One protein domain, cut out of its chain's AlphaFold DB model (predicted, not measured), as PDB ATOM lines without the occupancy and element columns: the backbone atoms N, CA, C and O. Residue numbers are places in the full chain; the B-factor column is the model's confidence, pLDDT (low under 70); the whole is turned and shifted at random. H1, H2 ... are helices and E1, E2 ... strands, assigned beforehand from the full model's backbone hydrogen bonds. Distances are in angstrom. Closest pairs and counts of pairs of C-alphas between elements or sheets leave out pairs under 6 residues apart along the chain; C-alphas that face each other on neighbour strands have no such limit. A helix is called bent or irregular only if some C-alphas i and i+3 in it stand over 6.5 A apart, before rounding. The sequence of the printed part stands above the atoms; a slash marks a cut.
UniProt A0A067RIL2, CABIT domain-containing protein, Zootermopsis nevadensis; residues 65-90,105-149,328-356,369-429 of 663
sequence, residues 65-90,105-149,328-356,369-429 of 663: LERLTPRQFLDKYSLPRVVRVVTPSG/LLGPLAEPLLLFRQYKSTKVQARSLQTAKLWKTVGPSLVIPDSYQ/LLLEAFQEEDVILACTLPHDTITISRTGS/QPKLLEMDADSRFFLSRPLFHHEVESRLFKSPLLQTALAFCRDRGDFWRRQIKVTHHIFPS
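What this domain is: This is residues 65 to 90, 105 to 149, 328 to 356 and 369 to 429 of the 663 residues of the protein "CABIT domain-containing protein" of Zootermopsis nevadensis (UniProt A0A067RIL2). A strongly twisted sheet of six strands is drawn out into a long arm, where the hairpin E2 and E3 has E4 beside E2; E1, E5 and E6 join the sheet at the end away from the hairpin's turn. There H5 covers one face and the short H1 lies on the opposite face, with H3 and H4 at the far end; residues 417 to 429, with no named element, fold back towards E3. The printed part has 161 residues with five named helices and six named strands, in the order H1 E1 H2 E2 E3 E4 H3 E5 E6 H4 H5, in the mixed class. The sheet is branched, with antiparallel neighbours; the whole is compact, with a radius of gyration of the C-alphas of 17.6 A, yet elongated, spanning 66 by 36 by 26 A.

Where its parts are: E2, residues 113 to 131, runs 40.2 A from C-alpha 113 at (5.957, -41.406, -45.735) to C-alpha 131 at (30.390, -71.213, -34.147), and bends by 106 degrees at residue 116. E3 is residues 135 to 145, 24.0 A; E4 is residues 328 to 343, 30.0 A. E1 is residues 81 to 86, E5 residues 372 to 376 and E6 residues 382 to 384. H1 is residues 70 to 76, H2 107 to 110, H3 347 to 354 and H4 390 to 396. H5, residues 400 to 416, is 22.7 A long, ends at C-alpha 416 at (10.525, -56.928, -49.851), and is irregular: C-alphas 411 and 414 are 7.3 A apart.

How they stand to each other: E1 and E3 lie on one side of E2, E4 on the other side. N 83 and O 113 of E1 and E2 are 2.8 A apart, N 124 and O 144 of E2 and E3 2.8 A, N 119 and O 338 of E2 and E4 2.9 A. E5 is beside E4, with N 341 and O 373 at 2.9 A; E6 is beside E1, with N 86 and O 382 at 2.8 A. Residues 421 to 422 pair antiparallel with residues 142 to 143 of E3. H5 is on the sheet at a height of 9.4 A, over E2 and E4, slantwise to E2 at 39 degrees on the local plane; its closest C-alphas to E2 are Cys 409 and Phe 116, 7.0 A. H1 is on the opposite face, at a height of 8.1 A, only just over none of the strands, with 2 of its C-alphas on E2. H2 only grazes the sheet with residues 108 to 110; H3 is only just on it, with 5 pairs of C-alphas within 10 A, and only grazes it with residues 348 to 349. H4 is not on it; H3 and H4 are close but not clearly touching, the closest C-alphas, Ser 352 and Val 392, being 6.8 A apart. Every O i to N i+4 pair is within hydrogen-bond range in H1 and H4; in H5 11 of 13 are, in H3 1 of 4 beside 2 of 5 O i to N i+3 pairs, and H2 is too short for an O i to N i+4 pair.

The domain as a whole: The C-alphas farthest apart, Lys 133 and Ser 356, are 65.8 A apart. The printed part has three cuts: C-alphas 90 and 105 are 12.6 A apart across the first, where 14 residues of the chain are not printed, C-alphas 149 and 328 are 15.6 A apart across the second, where 178 are not printed, and C-alphas 356 and 369 are 24.7 A apart across the third, where 12 are not printed. Of the links printed whole, none is long. The mean pLDDT of the printed part is 84.6; residues 346 to 356 and 424 to 429 are among those under 70.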
ATOM      1  N   LEU A  65      -3.105 -30.160 -36.840       66.12
ATOM      2  CA  LEU A  65      -2.046 -31.158 -36.600       66.12
ATOM      3  C   LEU A  65      -2.459 -32.326 -35.685       66.12
ATOM      4  O   LEU A  65      -1.738 -32.684 -34.757       66.12
ATOM      5  N   GLU A  66      -3.613 -32.934 -35.969       81.06
ATOM      6  CA  GLU A  66      -4.119 -34.092 -35.229       81.06
ATOM      7  C   GLU A  66      -3.076 -35.228 -35.205       81.06
ATOM      8  O   GLU A  66      -2.668 -35.741 -36.252       81.06
ATOM      9  N   ARG A  67      -2.617 -35.579 -33.996       87.69
ATOM     10  CA  ARG A  67      -1.607 -36.613 -33.735       87.69
ATOM     11  C   ARG A  67      -2.313 -37.922 -33.398       87.69
ATOM     12  O   ARG A  67      -2.893 -38.041 -32.325       87.69
ATOM     13  N   LEU A  68      -2.242 -38.894 -34.302       91.44
ATOM     14  CA  LEU A  68      -2.883 -40.207 -34.163       91.44
ATOM     15  C   LEU A  68      -1.816 -41.300 -34.055       91.44
ATOM     16  O   LEU A  68      -0.806 -41.223 -34.752       91.44
ATOM     17  N   THR A  69      -2.019 -42.333 -33.238       92.44
ATOM     18  CA  THR A  69      -1.216 -43.568 -33.367       92.44
ATOM     19  C   THR A  69      -1.526 -44.259 -34.706       92.44
ATOM     20  O   THR A  69      -2.548 -43.942 -35.322       92.44
ATOM     21  N   PRO A  70      -0.701 -45.198 -35.209       93.31
ATOM     22  CA  PRO A  70      -0.962 -45.811 -36.511       93.31
ATOM     23  C   PRO A  70      -2.292 -46.579 -36.539       93.31
ATOM     24  O   PRO A  70      -3.041 -46.421 -37.498       93.31
ATOM     25  N   ARG A  71      -2.651 -47.281 -35.455       94.75
ATOM     26  CA  ARG A  71      -3.986 -47.858 -35.214       94.75
ATOM     27  C   ARG A  71      -5.101 -46.818 -35.400       94.75
ATOM     28  O   ARG A  71      -5.889 -46.940 -36.330       94.75
ATOM     29  N   GLN A  72      -5.078 -45.732 -34.621       94.88
ATOM     30  CA  GLN A  72      -6.068 -44.644 -34.707       94.88
ATOM     31  C   GLN A  72      -6.113 -43.966 -36.088       94.88
ATOM     32  O   GLN A  72      -7.155 -43.470 -36.513       94.88
ATOM     33  N   PHE A  73      -4.981 -43.911 -36.794       94.38
ATOM     34  CA  PHE A  73      -4.909 -43.382 -38.151       94.38
ATOM     35  C   PHE A  73      -5.613 -44.307 -39.152       94.38
ATOM     36  O   PHE A  73      -6.354 -43.815 -39.999       94.38
ATOM     37  N   LEU A  74      -5.413 -45.626 -39.048       95.25
ATOM     38  CA  LEU A  74      -6.084 -46.632 -39.881       95.25
ATOM     39  C   LEU A  74      -7.596 -46.659 -39.627       95.25
ATOM     40  O   LEU A  74      -8.368 -46.670 -40.584       95.25
ATOM     41  N   ASP A  75      -8.012 -46.574 -38.359       95.12
ATOM     42  CA  ASP A  75      -9.424 -46.504 -37.955       95.12
ATOM     43  C   ASP A  75     -10.143 -45.278 -38.563       95.12
ATOM     44  O   ASP A  75     -11.355 -45.298 -38.781       95.12
ATOM     45  N   LYS A  76      -9.393 -44.202 -38.855       94.19
ATOM     46  CA  LYS A  76      -9.910 -42.927 -39.381       94.19
ATOM     47  C   LYS A  76      -9.721 -42.735 -40.891       94.19
ATOM     48  O   LYS A  76     -10.490 -41.995 -41.507       94.19
ATOM     49  N   TYR A  77      -8.706 -43.350 -41.503       92.00
ATOM     50  CA  TYR A  77      -8.302 -43.082 -42.886       92.00
ATOM     51  C   TYR A  77      -7.954 -44.351 -43.672       92.00
ATOM     52  O   TYR A  77      -6.960 -45.026 -43.412       92.00
ATOM     53  N   SER A  78      -8.696 -44.588 -44.757       93.19
ATOM     54  CA  SER A  78      -8.360 -45.614 -45.749       93.19
ATOM     55  C   SER A  78      -7.005 -45.349 -46.412       93.19
ATOM     56  O   SER A  78      -6.723 -44.224 -46.825       93.19
ATOM     57  N   LEU A  79      -6.182 -46.388 -46.554       94.81
ATOM     58  CA  LEU A  79      -4.918 -46.341 -47.298       94.81
ATOM     59  C   LEU A  79      -5.149 -46.393 -48.825       94.81
ATOM     60  O   LEU A  79      -6.164 -46.940 -49.260       94.81
ATOM     61  N   PRO A  80      -4.221 -45.872 -49.657       95.12
ATOM     62  CA  PRO A  80      -2.937 -45.256 -49.302       95.12
ATOM     63  C   PRO A  80      -3.051 -43.794 -48.831       95.12
ATOM     64  O   PRO A  80      -3.952 -43.069 -49.251       95.12
ATOM     65  N   ARG A  81      -2.110 -43.330 -47.992       93.00
ATOM     66  CA  ARG A  81      -2.038 -41.935 -47.489       93.00
ATOM     67  C   ARG A  81      -0.607 -41.434 -47.337       93.00
ATOM     68  O   ARG A  81       0.284 -42.201 -46.996       93.00
ATOM     69  N   VAL A  82      -0.410 -40.126 -47.513       91.31
ATOM     70  CA  VAL A  82       0.849 -39.445 -47.165       91.31
ATOM     71  C   VAL A  82       0.773 -38.930 -45.724       91.31
ATOM     72  O   VAL A  82      -0.206 -38.282 -45.354       91.31
ATOM     73  N   VAL A  83       1.804 -39.204 -44.923       90.75
ATOM     74  CA  VAL A  83       1.909 -38.858 -43.495       90.75
ATOM     75  C   VAL A  83       3.304 -38.328 -43.138       90.75
ATOM     76  O   VAL A  83       4.264 -38.493 -43.893       90.75
ATOM     77  N   ARG A  84       3.432 -37.715 -41.958       88.50
ATOM     78  CA  ARG A  84       4.713 -37.495 -41.266       88.50
ATOM     79  C   ARG A  84       4.671 -38.139 -39.884       88.50
ATOM     80  O   ARG A  84       3.665 -37.997 -39.188       88.50
ATOM     81  N   VAL A  85       5.763 -38.782 -39.475       86.44
ATOM     82  CA  VAL A  85       5.967 -39.202 -38.080       86.44
ATOM     83  C   VAL A  85       6.241 -37.963 -37.224       86.44
ATOM     84  O   VAL A  85       6.945 -37.050 -37.654       86.44
ATOM     85  N   VAL A  86       5.672 -37.918 -36.021       82.62
ATOM     86  CA  VAL A  86       5.794 -36.813 -35.063       82.62
ATOM     87  C   VAL A  86       6.126 -37.382 -33.685       82.62
ATOM     88  O   VAL A  86       5.531 -38.362 -33.234       82.62
ATOM     89  N   THR A  87       7.089 -36.769 -32.998       70.19
ATOM     90  CA  THR A  87       7.428 -37.117 -31.611       70.19
ATOM     91  C   THR A  87       6.505 -36.374 -30.633       70.19
ATOM     92  O   THR A  87       6.097 -35.248 -30.921       70.19
ATOM     93  N   PRO A  88       6.163 -36.953 -29.467       62.41
ATOM     94  CA  PRO A  88       5.219 -36.327 -28.535       62.41
ATOM     95  C   PRO A  88       5.698 -34.983 -27.961       62.41
ATOM     96  O   PRO A  88       4.868 -34.147 -27.624       62.41
ATOM     97  N   SER A  89       7.014 -34.769 -27.863       56.69
ATOM     98  CA  SER A  89       7.629 -33.730 -27.021       56.69
ATOM     99  C   SER A  89       7.563 -32.288 -27.541       56.69
ATOM    100  O   SER A  89       7.992 -31.386 -26.830       56.69
ATOM    101  N   GLY A  90       7.092 -32.057 -28.769       51.75
ATOM    102  CA  GLY A  90       6.920 -30.703 -29.303       51.75
ATOM    103  C   GLY A  90       5.516 -30.183 -29.019       51.75
ATOM    104  O   GLY A  90       4.571 -30.646 -29.660       51.75
ATOM    105  N   LEU A 105      14.360 -37.866 -34.788       62.34
ATOM    106  CA  LEU A 105      13.931 -38.959 -35.663       62.34
ATOM    107  C   LEU A 105      15.111 -39.415 -36.529       62.34
ATOM    108  O   LEU A 105      15.482 -38.769 -37.503       62.34
ATOM    109  N   LEU A 106      15.713 -40.550 -36.177       61.53
ATOM    110  CA  LEU A 106      16.835 -41.105 -36.934       61.53
ATOM    111  C   LEU A 106      16.351 -41.954 -38.120       61.53
ATOM    112  O   LEU A 106      15.501 -42.831 -37.975       61.53
ATOM    113  N   GLY A 107      16.966 -41.745 -39.287       72.06
ATOM    114  CA  GLY A 107      16.776 -42.594 -40.464       72.06
ATOM    115  C   GLY A 107      15.465 -42.343 -41.234       72.06
ATOM    116  O   GLY A 107      14.971 -41.215 -41.245       72.06
ATOM    117  N   PRO A 108      14.903 -43.371 -41.908       75.31
ATOM    118  CA  PRO A 108      13.768 -43.237 -42.834       75.31
ATOM    119  C   PRO A 108      12.520 -42.535 -42.277       75.31
ATOM    120  O   PRO A 108      11.745 -41.973 -43.040       75.31
ATOM    121  N   LEU A 109      12.320 -42.550 -40.957       78.62
ATOM    122  CA  LEU A 109      11.127 -42.004 -40.301       78.62
ATOM    123  C   LEU A 109      11.128 -40.470 -40.173       78.62
ATOM    124  O   LEU A 109      10.102 -39.900 -39.812       78.62
ATOM    125  N   ALA A 110      12.244 -39.798 -40.479       77.38
ATOM    126  CA  ALA A 110      12.276 -38.344 -40.653       77.38
ATOM    127  C   ALA A 110      11.746 -37.894 -42.032       77.38
ATOM    128  O   ALA A 110      11.332 -36.742 -42.194       77.38
ATOM    129  N   GLU A 111      11.752 -38.789 -43.029       82.94
ATOM    130  CA  GLU A 111      11.231 -38.497 -44.366       82.94
ATOM    131  C   GLU A 111       9.684 -38.488 -44.349       82.94
ATOM    132  O   GLU A 111       9.062 -39.199 -43.554       82.94
ATOM    133  N   PRO A 112       9.013 -37.716 -45.225       88.00
ATOM    134  CA  PRO A 112       7.598 -37.936 -45.520       88.00
ATOM    135  C   PRO A 112       7.343 -39.386 -45.951       88.00
ATOM    136  O   PRO A 112       8.095 -39.926 -46.761       88.00
ATOM    137  N   LEU A 113       6.270 -40.003 -45.454       91.38
ATOM    138  CA  LEU A 113       5.957 -41.406 -45.735       91.38
ATOM    139  C   LEU A 113       4.673 -41.538 -46.551       91.38
ATOM    140  O   LEU A 113       3.658 -40.924 -46.222       91.38
ATOM    141  N   LEU A 114       4.689 -42.399 -47.566       93.56
ATOM    142  CA  LEU A 114       3.488 -42.990 -48.147       93.56
ATOM    143  C   LEU A 114       3.170 -44.274 -47.381       93.56
ATOM    144  O   LEU A 114       3.853 -45.279 -47.562       93.56
ATOM    145  N   LEU A 115       2.115 -44.271 -46.570       95.38
ATOM    146  CA  LEU A 115       1.503 -45.506 -46.087       95.38
ATOM    147  C   LEU A 115       0.755 -46.147 -47.257       95.38
ATOM    148  O   LEU A 115      -0.164 -45.539 -47.809       95.38
ATOM    149  N   PHE A 116       1.161 -47.350 -47.657       96.31
ATOM    150  CA  PHE A 116       0.670 -47.997 -48.870       96.31
ATOM    151  C   PHE A 116      -0.436 -49.016 -48.587       96.31
ATOM    152  O   PHE A 116      -1.507 -48.937 -49.186       96.31
ATOM    153  N   ARG A 117      -0.189 -49.968 -47.676       96.00
ATOM    154  CA  ARG A 117      -1.114 -51.073 -47.380       96.00
ATOM    155  C   ARG A 117      -0.914 -51.621 -45.967       96.00
ATOM    156  O   ARG A 117       0.217 -51.862 -45.564       96.00
ATOM    157  N   GLN A 118      -2.017 -51.899 -45.280       95.75
ATOM    158  CA  GLN A 118      -2.061 -52.691 -44.051       95.75
ATOM    159  C   GLN A 118      -2.237 -54.178 -44.393       95.75
ATOM    160  O   GLN A 118      -2.981 -54.521 -45.322       95.75
ATOM    161  N   TYR A 119      -1.551 -55.061 -43.673       94.69
ATOM    162  CA  TYR A 119      -1.715 -56.511 -43.765       94.69
ATOM    163  C   TYR A 119      -1.159 -57.200 -42.508       94.69
ATOM    164  O   TYR A 119      -0.349 -56.624 -41.790       94.69
ATOM    165  N   LYS A 120      -1.544 -58.454 -42.260       94.00
ATOM    166  CA  LYS A 120      -0.946 -59.258 -41.186       94.00
ATOM    167  C   LYS A 120       0.320 -59.983 -41.637       94.00
ATOM    168  O   LYS A 120       0.356 -60.518 -42.746       94.00
ATOM    169  N   SER A 121       1.321 -60.062 -40.766       91.38
ATOM    170  CA  SER A 121       2.568 -60.794 -41.003       91.38
ATOM    171  C   SER A 121       2.962 -61.579 -39.759       91.38
ATOM    172  O   SER A 121       3.149 -60.978 -38.702       91.38
ATOM    173  N   THR A 122       3.188 -62.890 -39.876       92.50
ATOM    174  CA  THR A 122       3.916 -63.604 -38.820       92.50
ATOM    175  C   THR A 122       5.402 -63.303 -38.972       92.50
ATOM    176  O   THR A 122       5.952 -63.361 -40.076       92.50
ATOM    177  N   LYS A 123       6.053 -62.957 -37.868       92.00
ATOM    178  CA  LYS A 123       7.457 -62.563 -37.792       92.00
ATOM    179  C   LYS A 123       8.171 -63.437 -36.769       92.00
ATOM    180  O   LYS A 123       7.740 -63.540 -35.624       92.00
ATOM    181  N   VAL A 124       9.278 -64.046 -37.180       95.75
ATOM    182  CA  VAL A 124      10.191 -64.794 -36.313       95.75
ATOM    183  C   VAL A 124      11.340 -63.880 -35.916       95.75
ATOM    184  O   VAL A 124      12.052 -63.364 -36.778       95.75
ATOM    185  N   GLN A 125      11.527 -63.687 -34.615       95.69
ATOM    186  CA  GLN A 125      12.682 -62.986 -34.063       95.69
ATOM    187  C   GLN A 125      13.893 -63.921 -34.100       95.69
ATOM    188  O   GLN A 125      13.805 -65.071 -33.662       95.69
ATOM    189  N   ALA A 126      15.015 -63.445 -34.637       96.69
ATOM    190  CA  ALA A 126      16.207 -64.263 -34.823       96.69
ATOM    191  C   ALA A 126      17.512 -63.499 -34.558       96.69
ATOM    192  O   ALA A 126      17.572 -62.272 -34.631       96.69
ATOM    193  N   ARG A 127      18.599 -64.232 -34.300       95.69
ATOM    194  CA  ARG A 127      19.969 -63.695 -34.199       95.69
ATOM    195  C   ARG A 127      20.930 -64.546 -35.008       95.69
ATOM    196  O   ARG A 127      20.806 -65.768 -34.991       95.69
ATOM    197  N   SER A 128      21.920 -63.936 -35.654       96.00
ATOM    198  CA  SER A 128      23.006 -64.708 -36.259       96.00
ATOM    199  C   SER A 128      23.899 -65.339 -35.189       96.00
ATOM    200  O   SER A 128      24.109 -64.782 -34.110       96.00
ATOM    201  N   LEU A 129      24.397 -66.538 -35.486       94.88
ATOM    202  CA  LEU A 129      25.230 -67.352 -34.612       94.88
ATOM    203  C   LEU A 129      26.602 -67.566 -35.244       94.88
ATOM    204  O   LEU A 129      26.703 -68.023 -36.381       94.88
ATOM    205  N   GLN A 130      27.658 -67.315 -34.478       90.94
ATOM    206  CA  GLN A 130      29.014 -67.708 -34.833       90.94
ATOM    207  C   GLN A 130      29.410 -68.953 -34.035       90.94
ATOM    208  O   GLN A 130      29.300 -68.985 -32.803       90.94
ATOM    209  N   THR A 131      29.875 -69.980 -34.745       78.94
ATOM    210  CA  THR A 131      30.390 -71.213 -34.147       78.94
ATOM    211  C   THR A 131      31.837 -70.998 -33.708       78.94
ATOM    212  O   THR A 131      32.744 -70.934 -34.534       78.94
ATOM    213  N   ALA A 132      32.057 -70.879 -32.402       67.00
ATOM    214  CA  ALA A 132      33.370 -71.018 -31.775       67.00
ATOM    215  C   ALA A 132      33.359 -72.271 -30.875       67.00
ATOM    216  O   ALA A 132      32.490 -73.129 -31.016       67.00
ATOM    217  N   LYS A 133      34.262 -72.364 -29.883       71.75
ATOM    218  CA  LYS A 133      34.171 -73.390 -28.814       71.75
ATOM    219  C   LYS A 133      32.840 -73.350 -28.040       71.75
ATOM    220  O   LYS A 133      32.491 -74.318 -27.374       71.75
ATOM    221  N   LEU A 134      32.122 -72.232 -28.117       83.12
ATOM    222  CA  LEU A 134      30.750 -72.060 -27.659       83.12
ATOM    223  C   LEU A 134      29.985 -71.247 -28.712       83.12
ATOM    224  O   LEU A 134      30.570 -70.417 -29.410       83.12
ATOM    225  N   TRP A 135      28.678 -71.471 -28.810       86.75
ATOM    226  CA  TRP A 135      27.779 -70.669 -29.637       86.75
ATOM    227  C   TRP A 135      27.714 -69.224 -29.140       86.75
ATOM    228  O   TRP A 135      27.356 -68.994 -27.985       86.75
ATOM    229  N   LYS A 136      28.001 -68.255 -30.014       91.88
ATOM    230  CA  LYS A 136      27.894 -66.826 -29.699       91.88
ATOM    231  C   LYS A 136      26.939 -66.126 -30.663       91.88
ATOM    232  O   LYS A 136      27.056 -66.291 -31.874       91.88
ATOM    233  N   THR A 137      26.025 -65.321 -30.128       93.94
ATOM    234  CA  THR A 137      25.188 -64.412 -30.918       93.94
ATOM    235  C   THR A 137      26.027 -63.252 -31.460       93.94
ATOM    236  O   THR A 137      26.847 -62.667 -30.749       93.94
ATOM    237  N   VAL A 138      25.850 -62.944 -32.741       93.19
ATOM    238  CA  VAL A 138      26.621 -61.941 -33.485       93.19
ATOM    239  C   VAL A 138      25.707 -61.114 -34.386       93.19
ATOM    240  O   VAL A 138      24.624 -61.556 -34.767       93.19
ATOM    241  N   GLY A 139      26.158 -59.904 -34.720       91.12
ATOM    242  CA  GLY A 139      25.387 -58.957 -35.521       91.12
ATOM    243  C   GLY A 139      24.154 -58.386 -34.801       91.12
ATOM    244  O   GLY A 139      24.004 -58.542 -33.586       91.12
ATOM    245  N   PRO A 140      23.289 -57.662 -35.530       91.75
ATOM    246  CA  PRO A 140      22.049 -57.111 -34.993       91.75
ATOM    247  C   PRO A 140      20.930 -58.166 -34.925       91.75
ATOM    248  O   PRO A 140      20.979 -59.189 -35.608       91.75
ATOM    249  N   SER A 141      19.878 -57.893 -34.146       92.50
ATOM    250  CA  SER A 141      18.656 -58.712 -34.154       92.50
ATOM    251  C   SER A 141      17.971 -58.675 -35.526       92.50
ATOM    252  O   SER A 141      17.823 -57.611 -36.135       92.50
ATOM    253  N   LEU A 142      17.509 -59.833 -35.983       94.69
ATOM    254  CA  LEU A 142      16.866 -60.047 -37.273       94.69
ATOM    255  C   LEU A 142      15.383 -60.382 -37.102       94.69
ATOM    256  O   LEU A 142      14.950 -60.879 -36.062       94.69
ATOM    257  N   VAL A 143      14.624 -60.150 -38.167       94.06
ATOM    258  CA  VAL A 143      13.240 -60.598 -38.325       94.06
ATOM    259  C   VAL A 143      13.134 -61.394 -39.616       94.06
ATOM    260  O   VAL A 143      13.562 -60.921 -40.671       94.06
ATOM    261  N   ILE A 144      12.547 -62.587 -39.535       95.69
ATOM    262  CA  ILE A 144      12.238 -63.430 -40.691       95.69
ATOM    263  C   ILE A 144      10.711 -63.536 -40.816       95.69
ATOM    264  O   ILE A 144      10.070 -63.982 -39.864       95.69
ATOM    265  N   PRO A 145      10.099 -63.124 -41.936       94.19
ATOM    266  CA  PRO A 145       8.666 -63.304 -42.158       94.19
ATOM    267  C   PRO A 145       8.338 -64.782 -42.426       94.19
ATOM    268  O   PRO A 145       9.134 -65.490 -43.038       94.19
ATOM    269  N   ASP A 146       7.145 -65.237 -42.042       90.38
ATOM    270  CA  ASP A 146       6.587 -66.555 -42.414       90.38
ATOM    271  C   ASP A 146       6.706 -66.884 -43.912       90.38
ATOM    272  O   ASP A 146       7.025 -68.003 -44.305       90.38
ATOM    273  N   SER A 147       6.476 -65.874 -44.742       91.88
ATOM    274  CA  SER A 147       6.512 -65.899 -46.200       91.88
ATOM    275  C   SER A 147       7.930 -65.827 -46.790       91.88
ATOM    276  O   SER A 147       8.074 -65.706 -48.008       91.88
ATOM    277  N   TYR A 148       8.974 -65.927 -45.960       95.12
ATOM    278  CA  TYR A 148      10.359 -66.098 -46.396       95.12
ATOM    279  C   TYR A 148      10.565 -67.469 -47.055       95.12
ATOM    280  O   TYR A 148      10.312 -68.512 -46.455       95.12
ATOM    281  N   GLN A 149      11.061 -67.471 -48.294       92.00
ATOM    282  CA  GLN A 149      11.086 -68.663 -49.157       92.00
ATOM    283  C   GLN A 149      12.442 -69.397 -49.147       92.00
ATOM    284  O   GLN A 149      12.787 -70.057 -50.118       92.00
ATOM    285  N   LEU A 328      21.567 -69.312 -37.600       96.88
ATOM    286  CA  LEU A 328      20.651 -68.467 -36.832       96.88
ATOM    287  C   LEU A 328      20.136 -69.181 -35.572       96.88
ATOM    288  O   LEU A 328      19.907 -70.391 -35.566       96.88
ATOM    289  N   LEU A 329      19.896 -68.405 -34.517       96.94
ATOM    290  CA  LEU A 329      18.999 -68.759 -33.423       96.94
ATOM    291  C   LEU A 329      17.635 -68.142 -33.733       96.94
ATOM    292  O   LEU A 329      17.553 -66.927 -33.886       96.94
ATOM    293  N   LEU A 330      16.589 -68.959 -33.817       97.31
ATOM    294  CA  LEU A 330      15.199 -68.510 -33.838       97.31
ATOM    295  C   LEU A 330      14.720 -68.440 -32.383       97.31
ATOM    296  O   LEU A 330      14.776 -69.451 -31.684       97.31
ATOM    297  N   GLU A 331      14.312 -67.262 -31.913       95.88
ATOM    298  CA  GLU A 331      14.046 -67.000 -30.489       95.88
ATOM    299  C   GLU A 331      12.555 -67.137 -30.148       95.88
ATOM    300  O   GLU A 331      12.192 -67.886 -29.245       95.88
ATOM    301  N   ALA A 332      11.699 -66.448 -30.904       94.44
ATOM    302  CA  ALA A 332      10.243 -66.428 -30.748       94.44
ATOM    303  C   ALA A 332       9.572 -66.118 -32.097       94.44
ATOM    304  O   ALA A 332      10.237 -65.649 -33.022       94.44
ATOM    305  N   PHE A 333       8.257 -66.325 -32.210       93.62
ATOM    306  CA  PHE A 333       7.469 -65.818 -33.337       93.62
ATOM    307  C   PHE A 333       6.156 -65.185 -32.869       93.62
ATOM    308  O   PHE A 333       5.596 -65.594 -31.853       93.62
ATOM    309  N   GLN A 334       5.678 -64.187 -33.612       91.88
ATOM    310  CA  GLN A 334       4.456 -63.441 -33.313       91.88
ATOM    311  C   GLN A 334       3.733 -63.048 -34.607       91.88
ATOM    312  O   GLN A 334       4.370 -62.751 -35.615       91.88
ATOM    313  N   GLU A 335       2.400 -63.056 -34.583       93.25
ATOM    314  CA  GLU A 335       1.551 -62.472 -35.626       93.25
ATOM    315  C   GLU A 335       1.363 -60.978 -35.324       93.25
ATOM    316  O   GLU A 335       0.847 -60.622 -34.264       93.25
ATOM    317  N   GLU A 336       1.800 -60.109 -36.234       91.19
ATOM    318  CA  GLU A 336       1.692 -58.650 -36.115       91.19
ATOM    319  C   GLU A 336       0.800 -58.079 -37.229       91.19
ATOM    320  O   GLU A 336       0.783 -58.582 -38.357       91.19
ATOM    321  N   ASP A 337       0.084 -56.997 -36.927       94.06
ATOM    322  CA  ASP A 337      -0.676 -56.207 -37.897       94.06
ATOM    323  C   ASP A 337       0.190 -55.025 -38.346       94.06
ATOM    324  O   ASP A 337       0.588 -54.196 -37.529       94.06
ATOM    325  N   VAL A 338       0.566 -54.987 -39.624       93.56
ATOM    326  CA  VAL A 338       1.669 -54.148 -40.108       93.56
ATOM    327  C   VAL A 338       1.268 -53.277 -41.290       93.56
ATOM    328  O   VAL A 338       0.524 -53.682 -42.184       93.56
ATOM    329  N   ILE A 339       1.821 -52.068 -41.322       95.00
ATOM    330  CA  ILE A 339       1.674 -51.129 -42.430       95.00
ATOM    331  C   ILE A 339       2.961 -51.158 -43.257       95.00
ATOM    332  O   ILE A 339       4.031 -50.799 -42.766       95.00
ATOM    333  N   LEU A 340       2.850 -51.548 -44.528       94.88
ATOM    334  CA  LEU A 340       3.891 -51.310 -45.525       94.88
ATOM    335  C   LEU A 340       3.843 -49.836 -45.934       94.88
ATOM    336  O   LEU A 340       2.797 -49.338 -46.367       94.88
ATOM    337  N   ALA A 341       4.981 -49.159 -45.837       94.00
ATOM    338  CA  ALA A 341       5.148 -47.775 -46.252       94.00
ATOM    339  C   ALA A 341       6.406 -47.593 -47.111       94.00
ATOM    340  O   ALA A 341       7.308 -48.432 -47.096       94.00
ATOM    341  N   CYS A 342       6.485 -46.477 -47.839       92.94
ATOM    342  CA  CYS A 342       7.729 -46.027 -48.457       92.94
ATOM    343  C   CYS A 342       8.062 -44.574 -48.108       92.94
ATOM    344  O   CYS A 342       7.166 -43.774 -47.827       92.94
ATOM    345  N   THR A 343       9.350 -44.228 -48.127       91.06
ATOM    346  CA  THR A 343       9.785 -42.832 -48.000       91.06
ATOM    347  C   THR A 343       9.593 -42.055 -49.303       91.06
ATOM    348  O   THR A 343       9.685 -42.606 -50.402       91.06
ATOM    349  N   LEU A 344       9.327 -40.756 -49.172       88.19
ATOM    350  CA  LEU A 344       9.183 -39.799 -50.267       88.19
ATOM    351  C   LEU A 344      10.212 -38.664 -50.096       88.19
ATOM    352  O   LEU A 344      10.504 -38.282 -48.959       88.19
ATOM    353  N   PRO A 345      10.710 -38.050 -51.187       81.06
ATOM    354  CA  PRO A 345      11.546 -36.851 -51.112       81.06
ATOM    355  C   PRO A 345      10.899 -35.738 -50.276       81.06
ATOM    356  O   PRO A 345       9.682 -35.541 -50.316       81.06
ATOM    357  N   HIS A 346      11.705 -34.988 -49.523       68.94
ATOM    358  CA  HIS A 346      11.205 -34.050 -48.510       68.94
ATOM    359  C   HIS A 346      10.289 -32.953 -49.086       68.94
ATOM    360  O   HIS A 346       9.300 -32.574 -48.448       68.94
ATOM    361  N   ASP A 347      10.571 -32.504 -50.310       66.31
ATOM    362  CA  ASP A 347       9.867 -31.410 -50.992       66.31
ATOM    363  C   ASP A 347       8.437 -31.764 -51.415       66.31
ATOM    364  O   ASP A 347       7.626 -30.868 -51.653       66.31
ATOM    365  N   THR A 348       8.087 -33.058 -51.416       68.12
ATOM    366  CA  THR A 348       6.752 -33.584 -51.764       68.12
ATOM    367  C   THR A 348       5.622 -32.902 -50.985       68.12
ATOM    368  O   THR A 348       4.526 -32.742 -51.511       68.12
ATOM    369  N   ILE A 349       5.882 -32.489 -49.736       66.38
ATOM    370  CA  ILE A 349       4.917 -31.767 -48.887       66.38
ATOM    371  C   ILE A 349       5.094 -30.239 -48.984       66.38
ATOM    372  O   ILE A 349       4.129 -29.493 -48.798       66.38
ATOM    373  N   THR A 350       6.303 -29.761 -49.288       59.03
ATOM    374  CA  THR A 350       6.640 -28.330 -49.376       59.03
ATOM    375  C   THR A 350       6.023 -27.684 -50.619       59.03
ATOM    376  O   THR A 350       5.324 -26.678 -50.503       59.03
ATOM    377  N   ILE A 351       6.195 -28.308 -51.790       53.72
ATOM    378  CA  ILE A 351       5.691 -27.828 -53.092       53.72
ATOM    379  C   ILE A 351       4.162 -27.649 -53.061       53.72
ATOM    380  O   ILE A 351       3.614 -26.671 -53.564       53.72
ATOM    381  N   SER A 352       3.459 -28.567 -52.395       51.12
ATOM    382  CA  SER A 352       1.998 -28.555 -52.248       51.12
ATOM    383  C   SER A 352       1.437 -27.485 -51.298       51.12
ATOM    384  O   SER A 352       0.219 -27.324 -51.250       51.12
ATOM    385  N   ARG A 353       2.276 -26.764 -50.535       50.72
ATOM    386  CA  ARG A 353       1.831 -25.713 -49.596       50.72
ATOM    387  C   ARG A 353       1.869 -24.299 -50.172       50.72
ATOM    388  O   ARG A 353       1.035 -23.489 -49.791       50.72
ATOM    389  N   THR A 354       2.821 -23.988 -51.050       49.06
ATOM    390  CA  THR A 354       3.038 -22.613 -51.543       49.06
ATOM    391  C   THR A 354       2.321 -22.312 -52.857       49.06
ATOM    392  O   THR A 354       2.223 -21.148 -53.233       49.06
ATOM    393  N   GLY A 355       1.849 -23.336 -53.581       48.06
ATOM    394  CA  GLY A 355       1.178 -23.179 -54.880       48.06
ATOM    395  C   GLY A 355       2.058 -22.562 -55.977       48.06
ATOM    396  O   GLY A 355       1.548 -22.176 -57.026       48.06
ATOM    397  N   SER A 356       3.364 -22.442 -55.731       43.88
ATOM    398  CA  SER A 356       4.295 -21.700 -56.573       43.88
ATOM    399  C   SER A 356       5.002 -22.624 -57.559       43.88
ATOM    400  O   SER A 356       5.663 -23.580 -57.158       43.88
ATOM    401  N   GLN A 369      16.236 -42.634 -53.707       73.69
ATOM    402  CA  GLN A 369      15.340 -43.672 -54.201       73.69
ATOM    403  C   GLN A 369      14.395 -44.072 -53.052       73.69
ATOM    404  O   GLN A 369      14.901 -44.300 -51.946       73.69
ATOM    405  N   PRO A 370      13.067 -44.159 -53.282       84.75
ATOM    406  CA  PRO A 370      12.111 -44.522 -52.244       84.75
ATOM    407  C   PRO A 370      12.543 -45.788 -51.502       84.75
ATOM    408  O   PRO A 370      12.957 -46.769 -52.120       84.75
ATOM    409  N   LYS A 371      12.463 -45.776 -50.171       87.88
ATOM    410  CA  LYS A 371      12.833 -46.929 -49.334       87.88
ATOM    411  C   LYS A 371      11.578 -47.542 -48.747       87.88
ATOM    412  O   LYS A 371      10.774 -46.809 -48.182       87.88
ATOM    413  N   LEU A 372      11.416 -48.858 -48.874       90.94
ATOM    414  CA  LEU A 372      10.347 -49.584 -48.186       90.94
ATOM    415  C   LEU A 372      10.693 -49.765 -46.707       90.94
ATOM    416  O   LEU A 372      11.854 -49.986 -46.354       90.94
ATOM    417  N   LEU A 373       9.668 -49.678 -45.868       89.69
ATOM    418  CA  LEU A 373       9.713 -49.974 -44.445       89.69
ATOM    419  C   LEU A 373       8.387 -50.603 -43.999       89.69
ATOM    420  O   LEU A 373       7.339 -50.401 -44.613       89.69
ATOM    421  N   GLU A 374       8.445 -51.338 -42.898       89.81
ATOM    422  CA  GLU A 374       7.279 -51.823 -42.167       89.81
ATOM    423  C   GLU A 374       7.191 -51.048 -40.856       89.81
ATOM    424  O   GLU A 374       8.207 -50.639 -40.300       89.81
ATOM    425  N   MET A 375       5.973 -50.874 -40.360       88.00
ATOM    426  CA  MET A 375       5.704 -50.430 -38.996       88.00
ATOM    427  C   MET A 375       4.557 -51.262 -38.426       88.00
ATOM    428  O   MET A 375       3.611 -51.586 -39.145       88.00
ATOM    429  N   ASP A 376       4.650 -51.613 -37.149       90.00
ATOM    430  CA  ASP A 376       3.554 -52.216 -36.390       90.00
ATOM    431  C   ASP A 376       2.423 -51.184 -36.211       90.00
ATOM    432  O   ASP A 376       2.686 -50.027 -35.863       90.00
ATOM    433  N   ALA A 377       1.176 -51.583 -36.473       92.25
ATOM    434  CA  ALA A 377      -0.004 -50.739 -36.308       92.25
ATOM    435  C   ALA A 377      -0.178 -50.240 -34.859       92.25
ATOM    436  O   ALA A 377      -0.649 -49.122 -34.649       92.25
ATOM    437  N   ASP A 378       0.267 -51.013 -33.864       90.31
ATOM    438  CA  ASP A 378       0.172 -50.662 -32.442       90.31
ATOM    439  C   ASP A 378       1.408 -49.889 -31.918       90.31
ATOM    440  O   ASP A 378       1.569 -49.663 -30.714       90.31
ATOM    441  N   SER A 379       2.270 -49.402 -32.822       87.38
ATOM    442  CA  SER A 379       3.448 -48.594 -32.473       87.38
ATOM    443  C   SER A 379       3.099 -47.297 -31.727       87.38
ATOM    444  O   SER A 379       2.272 -46.496 -32.161       87.38
ATOM    445  N   ARG A 380       3.842 -47.002 -30.652       84.44
ATOM    446  CA  ARG A 380       3.636 -45.831 -29.767       84.44
ATOM    447  C   ARG A 380       4.182 -44.489 -30.297       84.44
ATOM    448  O   ARG A 380       4.542 -43.623 -29.499       84.44
ATOM    449  N   PHE A 381       4.318 -44.318 -31.612       84.94
ATOM    450  CA  PHE A 381       4.653 -43.022 -32.223       84.94
ATOM    451  C   PHE A 381       3.408 -42.381 -32.836       84.94
ATOM    452  O   PHE A 381       2.418 -43.061 -33.093       84.94
ATOM    453  N   PHE A 382       3.459 -41.074 -33.091       88.75
ATOM    454  CA  PHE A 382       2.338 -40.365 -33.696       88.75
ATOM    455  C   PHE A 382       2.566 -40.146 -35.185       88.75
ATOM    456  O   PHE A 382       3.668 -39.835 -35.635       88.75
ATOM    457  N   LEU A 383       1.491 -40.278 -35.945       90.75
ATOM    458  CA  LEU A 383       1.358 -39.831 -37.314       90.75
ATOM    459  C   LEU A 383       0.589 -38.514 -37.330       90.75
ATOM    460  O   LEU A 383      -0.391 -38.339 -36.606       90.75
ATOM    461  N   SER A 384       1.009 -37.612 -38.209       88.12
ATOM    462  CA  SER A 384       0.216 -36.459 -38.626       88.12
ATOM    463  C   SER A 384      -0.067 -36.550 -40.123       88.12
ATOM    464  O   SER A 384       0.814 -36.876 -40.930       88.12
ATOM    465  N   ARG A 385      -1.307 -36.243 -40.508       84.44
ATOM    466  CA  ARG A 385      -1.665 -35.997 -41.906       84.44
ATOM    467  C   ARG A 385      -1.180 -34.586 -42.281       84.44
ATOM    468  O   ARG A 385      -1.516 -33.638 -41.569       84.44
ATOM    469  N   PRO A 386      -0.427 -34.391 -43.380       74.44
ATOM    470  CA  PRO A 386      -0.080 -33.055 -43.842       74.44
ATOM    471  C   PRO A 386      -1.357 -32.291 -44.200       74.44
ATOM    472  O   PRO A 386      -2.280 -32.854 -44.793       74.44
ATOM    473  N   LEU A 387      -1.421 -31.013 -43.827       66.25
ATOM    474  CA  LEU A 387      -2.603 -30.179 -44.046       66.25
ATOM    475  C   LEU A 387      -2.811 -29.921 -45.548       66.25
ATOM    476  O   LEU A 387      -2.246 -28.989 -46.116       66.25
ATOM    477  N   PHE A 388      -3.622 -30.776 -46.171       67.50
ATOM    478  CA  PHE A 388      -4.041 -30.702 -47.565       67.50
ATOM    479  C   PHE A 388      -5.565 -30.639 -47.654       67.50
ATOM    480  O   PHE A 388      -6.259 -31.539 -47.167       67.50
ATOM    481  N   HIS A 389      -6.076 -29.624 -48.355       75.00
ATOM    482  CA  HIS A 389      -7.438 -29.651 -48.889       75.00
ATOM    483  C   HIS A 389      -7.595 -30.837 -49.853       75.00
ATOM    484  O   HIS A 389      -6.625 -31.259 -50.489       75.00
ATOM    485  N   HIS A 390      -8.818 -31.351 -50.002       78.81
ATOM    486  CA  HIS A 390      -9.114 -32.533 -50.823       78.81
ATOM    487  C   HIS A 390      -8.570 -32.431 -52.263       78.81
ATOM    488  O   HIS A 390      -8.039 -33.399 -52.803       78.81
ATOM    489  N   GLU A 391      -8.619 -31.244 -52.871       79.88
ATOM    490  CA  GLU A 391      -8.062 -30.977 -54.204       79.88
ATOM    491  C   GLU A 391      -6.530 -30.992 -54.268       79.88
ATOM    492  O   GLU A 391      -5.958 -31.287 -55.318       79.88
ATOM    493  N   VAL A 392      -5.855 -30.629 -53.175       79.75
ATOM    494  CA  VAL A 392      -4.388 -30.638 -53.079       79.75
ATOM    495  C   VAL A 392      -3.909 -32.073 -52.893       79.75
ATOM    496  O   VAL A 392      -3.008 -32.501 -53.606       79.75
ATOM    497  N   GLU A 393      -4.578 -32.856 -52.041       80.44
ATOM    498  CA  GLU A 393      -4.358 -34.305 -51.942       80.44
ATOM    499  C   GLU A 393      -4.634 -34.993 -53.294       80.44
ATOM    500  O   GLU A 393      -3.787 -35.730 -53.795       80.44
ATOM    501  N   SER A 394      -5.757 -34.681 -53.949       84.25
ATOM    502  CA  SER A 394      -6.118 -35.232 -55.265       84.25
ATOM    503  C   SER A 394      -5.112 -34.881 -56.370       84.25
ATOM    504  O   SER A 394      -4.874 -35.694 -57.263       84.25
ATOM    505  N   ARG A 395      -4.508 -33.684 -56.330       86.25
ATOM    506  CA  ARG A 395      -3.413 -33.295 -57.235       86.25
ATOM    507  C   ARG A 395      -2.105 -33.998 -56.882       86.25
ATOM    508  O   ARG A 395      -1.430 -34.482 -57.785       86.25
ATOM    509  N   LEU A 396      -1.780 -34.135 -55.596       85.06
ATOM    510  CA  LEU A 396      -0.586 -34.844 -55.136       85.06
ATOM    511  C   LEU A 396      -0.619 -36.326 -55.541       85.06
ATOM    512  O   LEU A 396       0.366 -36.829 -56.076       85.06
ATOM    513  N   PHE A 397      -1.762 -37.003 -55.400       88.44
ATOM    514  CA  PHE A 397      -1.957 -38.378 -55.881       88.44
ATOM    515  C   PHE A 397      -1.904 -38.523 -57.408       88.44
ATOM    516  O   PHE A 397      -1.643 -39.618 -57.896       88.44
ATOM    517  N   LYS A 398      -2.086 -37.440 -58.172       88.69
ATOM    518  CA  LYS A 398      -1.862 -37.406 -59.628       88.69
ATOM    519  C   LYS A 398      -0.436 -36.983 -60.015       88.69
ATOM    520  O   LYS A 398      -0.119 -36.978 -61.200       88.69
ATOM    521  N   SER A 399       0.428 -36.634 -59.056       88.94
ATOM    522  CA  SER A 399       1.801 -36.210 -59.350       88.94
ATOM    523  C   SER A 399       2.672 -37.387 -59.826       88.94
ATOM    524  O   SER A 399       2.537 -38.494 -59.293       88.94
ATOM    525  N   PRO A 400       3.620 -37.173 -60.764       88.75
ATOM    526  CA  PRO A 400       4.541 -38.223 -61.205       88.75
ATOM    527  C   PRO A 400       5.365 -38.831 -60.062       88.75
ATOM    528  O   PRO A 400       5.604 -40.037 -60.049       88.75
ATOM    529  N   LEU A 401       5.756 -38.019 -59.072       86.81
ATOM    530  CA  LEU A 401       6.493 -38.461 -57.885       86.81
ATOM    531  C   LEU A 401       5.685 -39.487 -57.079       86.81
ATOM    532  O   LEU A 401       6.176 -40.588 -56.821       86.81
ATOM    533  N   LEU A 402       4.439 -39.165 -56.714       89.62
ATOM    534  CA  LEU A 402       3.631 -40.070 -55.896       89.62
ATOM    535  C   LEU A 402       3.134 -41.287 -56.694       89.62
ATOM    536  O   LEU A 402       3.037 -42.375 -56.132       89.62
ATOM    537  N   GLN A 403       2.911 -41.152 -58.005       92.19
ATOM    538  CA  GLN A 403       2.654 -42.297 -58.887       92.19
ATOM    539  C   GLN A 403       3.868 -43.236 -58.991       92.19
ATOM    540  O   GLN A 403       3.699 -44.450 -58.906       92.19
ATOM    541  N   THR A 404       5.089 -42.698 -59.070       91.69
ATOM    542  CA  THR A 404       6.333 -43.494 -59.054       91.69
ATOM    543  C   THR A 404       6.493 -44.230 -57.722       91.69
ATOM    544  O   THR A 404       6.810 -45.417 -57.707       91.69
ATOM    545  N   ALA A 405       6.209 -43.569 -56.596       92.19
ATOM    546  CA  ALA A 405       6.234 -44.191 -55.274       92.19
ATOM    547  C   ALA A 405       5.156 -45.285 -55.108       92.19
ATOM    548  O   ALA A 405       5.434 -46.335 -54.527       92.19
ATOM    549  N   LEU A 406       3.953 -45.084 -55.660       94.56
ATOM    550  CA  LEU A 406       2.876 -46.082 -55.683       94.56
ATOM    551  C   LEU A 406       3.215 -47.294 -56.564       94.56
ATOM    552  O   LEU A 406       2.939 -48.421 -56.156       94.56
ATOM    553  N   ALA A 407       3.819 -47.080 -57.738       94.44
ATOM    554  CA  ALA A 407       4.328 -48.153 -58.593       94.44
ATOM    555  C   ALA A 407       5.421 -48.948 -57.864       94.44
ATOM    556  O   ALA A 407       5.263 -50.141 -57.639       94.44
ATOM    557  N   PHE A 408       6.434 -48.268 -57.325       94.25
ATOM    558  CA  PHE A 408       7.510 -48.882 -56.545       94.25
ATOM    559  C   PHE A 408       7.003 -49.750 -55.373       94.25
ATOM    560  O   PHE A 408       7.538 -50.832 -55.128       94.25
ATOM    561  N   CYS A 409       5.941 -49.322 -54.677       95.12
ATOM    562  CA  CYS A 409       5.302 -50.125 -53.627       95.12
ATOM    563  C   CYS A 409       4.594 -51.381 -54.158       95.12
ATOM    564  O   CYS A 409       4.610 -52.407 -53.481       95.12
ATOM    565  N   ARG A 410       3.986 -51.324 -55.349       95.38
ATOM    566  CA  ARG A 410       3.378 -52.490 -56.015       95.38
ATOM    567  C   ARG A 410       4.457 -53.462 -56.488       95.38
ATOM    568  O   ARG A 410       4.417 -54.634 -56.130       95.38
ATOM    569  N   ASP A 411       5.446 -52.950 -57.212       94.88
ATOM    570  CA  ASP A 411       6.450 -53.745 -57.921       94.88
ATOM    571  C   ASP A 411       7.437 -54.429 -56.963       94.88
ATOM    572  O   ASP A 411       7.906 -55.535 -57.229       94.88
ATOM    573  N   ARG A 412       7.770 -53.780 -55.834       92.44
ATOM    574  CA  ARG A 412       8.750 -54.298 -54.860       92.44
ATOM    575  C   ARG A 412       8.166 -54.710 -53.514       92.44
ATOM    576  O   ARG A 412       8.837 -55.444 -52.793       92.44
ATOM    577  N   GLY A 413       6.946 -54.295 -53.168       92.31
ATOM    578  CA  GLY A 413       6.344 -54.575 -51.859       92.31
ATOM    579  C   GLY A 413       6.214 -56.068 -51.558       92.31
ATOM    580  O   GLY A 413       6.649 -56.524 -50.501       92.31
ATOM    581  N   ASP A 414       5.694 -56.851 -52.509       91.44
ATOM    582  CA  ASP A 414       5.498 -58.296 -52.323       91.44
ATOM    583  C   ASP A 414       6.796 -59.123 -52.364       91.44
ATOM    584  O   ASP A 414       6.793 -60.256 -51.881       91.44
ATOM    585  N   PHE A 415       7.906 -58.565 -52.865       90.88
ATOM    586  CA  PHE A 415       9.249 -59.145 -52.732       90.88
ATOM    587  C   PHE A 415       9.876 -58.765 -51.386       90.88
ATOM    588  O   PHE A 415      10.269 -59.635 -50.612       90.88
ATOM    589  N   TRP A 416       9.903 -57.469 -51.062       89.88
ATOM    590  CA  TRP A 416      10.525 -56.928 -49.851       89.88
ATOM    591  C   TRP A 416       9.898 -57.472 -48.561       89.88
ATOM    592  O   TRP A 416      10.612 -57.819 -47.617       89.88
ATOM    593  N   ARG A 417       8.570 -57.653 -48.532       91.25
ATOM    594  CA  ARG A 417       7.881 -58.262 -47.383       91.25
ATOM    595  C   ARG A 417       8.354 -59.686 -47.065       91.25
ATOM    596  O   ARG A 417       8.209 -60.092 -45.920       91.25
ATOM    597  N   ARG A 418       8.917 -60.412 -48.046       92.12
ATOM    598  CA  ARG A 418       9.400 -61.806 -47.951       92.12
ATOM    599  C   ARG A 418      10.907 -61.913 -47.690       92.12
ATOM    600  O   ARG A 418      11.469 -62.983 -47.889       92.12
ATOM    601  N   GLN A 419      11.580 -60.833 -47.291       92.25
ATOM    602  CA  GLN A 419      13.019 -60.830 -47.000       92.25
ATOM    603  C   GLN A 419      13.313 -60.926 -45.498       92.25
ATOM    604  O   GLN A 419      12.541 -60.429 -44.676       92.25
ATOM    605  N   ILE A 420      14.472 -61.496 -45.145       93.38
ATOM    606  CA  ILE A 420      15.069 -61.308 -43.813       93.38
ATOM    607  C   ILE A 420      15.415 -59.823 -43.657       93.38
ATOM    608  O   ILE A 420      16.051 -59.227 -44.528       93.38
ATOM    609  N   LYS A 421      15.009 -59.232 -42.536       89.75
ATOM    610  CA  LYS A 421      15.182 -57.811 -42.206       89.75
ATOM    611  C   LYS A 421      15.929 -57.665 -40.882       89.75
ATOM    612  O   LYS A 421      16.023 -58.609 -40.102       89.75
ATOM    613  N   VAL A 422      16.426 -56.464 -40.601       86.38
ATOM    614  CA  VAL A 422      16.990 -56.100 -39.289       86.38
ATOM    615  C   VAL A 422      15.917 -55.362 -38.482       86.38
ATOM    616  O   VAL A 422      15.195 -54.544 -39.052       86.38
ATOM    617  N   THR A 423      15.797 -55.619 -37.174       75.00
ATOM    618  CA  THR A 423      14.686 -55.089 -36.346       75.00
ATOM    619  C   THR A 423      14.532 -53.565 -36.402       75.00
ATOM    620  O   THR A 423      13.410 -53.065 -36.433       75.00
ATOM    621  N   HIS A 424      15.636 -52.814 -36.490       61.44
ATOM    622  CA  HIS A 424      15.625 -51.346 -36.555       61.44
ATOM    623  C   HIS A 424      15.114 -50.760 -37.891       61.44
ATOM    624  O   HIS A 424      15.015 -49.544 -38.022       61.44
ATOM    625  N   HIS A 425      14.782 -51.599 -38.880       54.69
ATOM    626  CA  HIS A 425      14.055 -51.202 -40.098       54.69
ATOM    627  C   HIS A 425      12.539 -51.483 -40.021       54.69
ATOM    628  O   HIS A 425      11.827 -51.257 -40.999       54.69
ATOM    629  N   ILE A 426      12.057 -52.002 -38.885       55.25
ATOM    630  CA  ILE A 426      10.654 -52.389 -38.642       55.25
ATOM    631  C   ILE A 426      10.079 -51.637 -37.433       55.25
ATOM    632  O   ILE A 426       8.906 -51.276 -37.414       55.25
ATOM    633  N   PHE A 427      10.912 -51.375 -36.423       50.09
ATOM    634  CA  PHE A 427      10.520 -50.650 -35.220       50.09
ATOM    635  C   PHE A 427      11.417 -49.418 -35.037       50.09
ATOM    636  O   PHE A 427      12.640 -49.579 -34.973       50.09
ATOM    637  N   PRO A 428      10.866 -48.194 -34.903       41.28
ATOM    638  CA  PRO A 428      11.624 -47.101 -34.312       41.28
ATOM    639  C   PRO A 428      12.027 -47.498 -32.898       41.28
ATOM    640  O   PRO A 428      11.168 -47.698 -32.039       41.28
ATOM    641  N   SER A 429      13.331 -47.572 -32.649       35.66
ATOM    642  CA  SER A 429      13.876 -47.843 -31.323       35.66
ATOM    643  C   SER A 429      13.573 -46.686 -30.365       35.66
ATOM    644  O   SER A 429      14.431 -45.837 -30.108       35.66
TER     645      SER A 429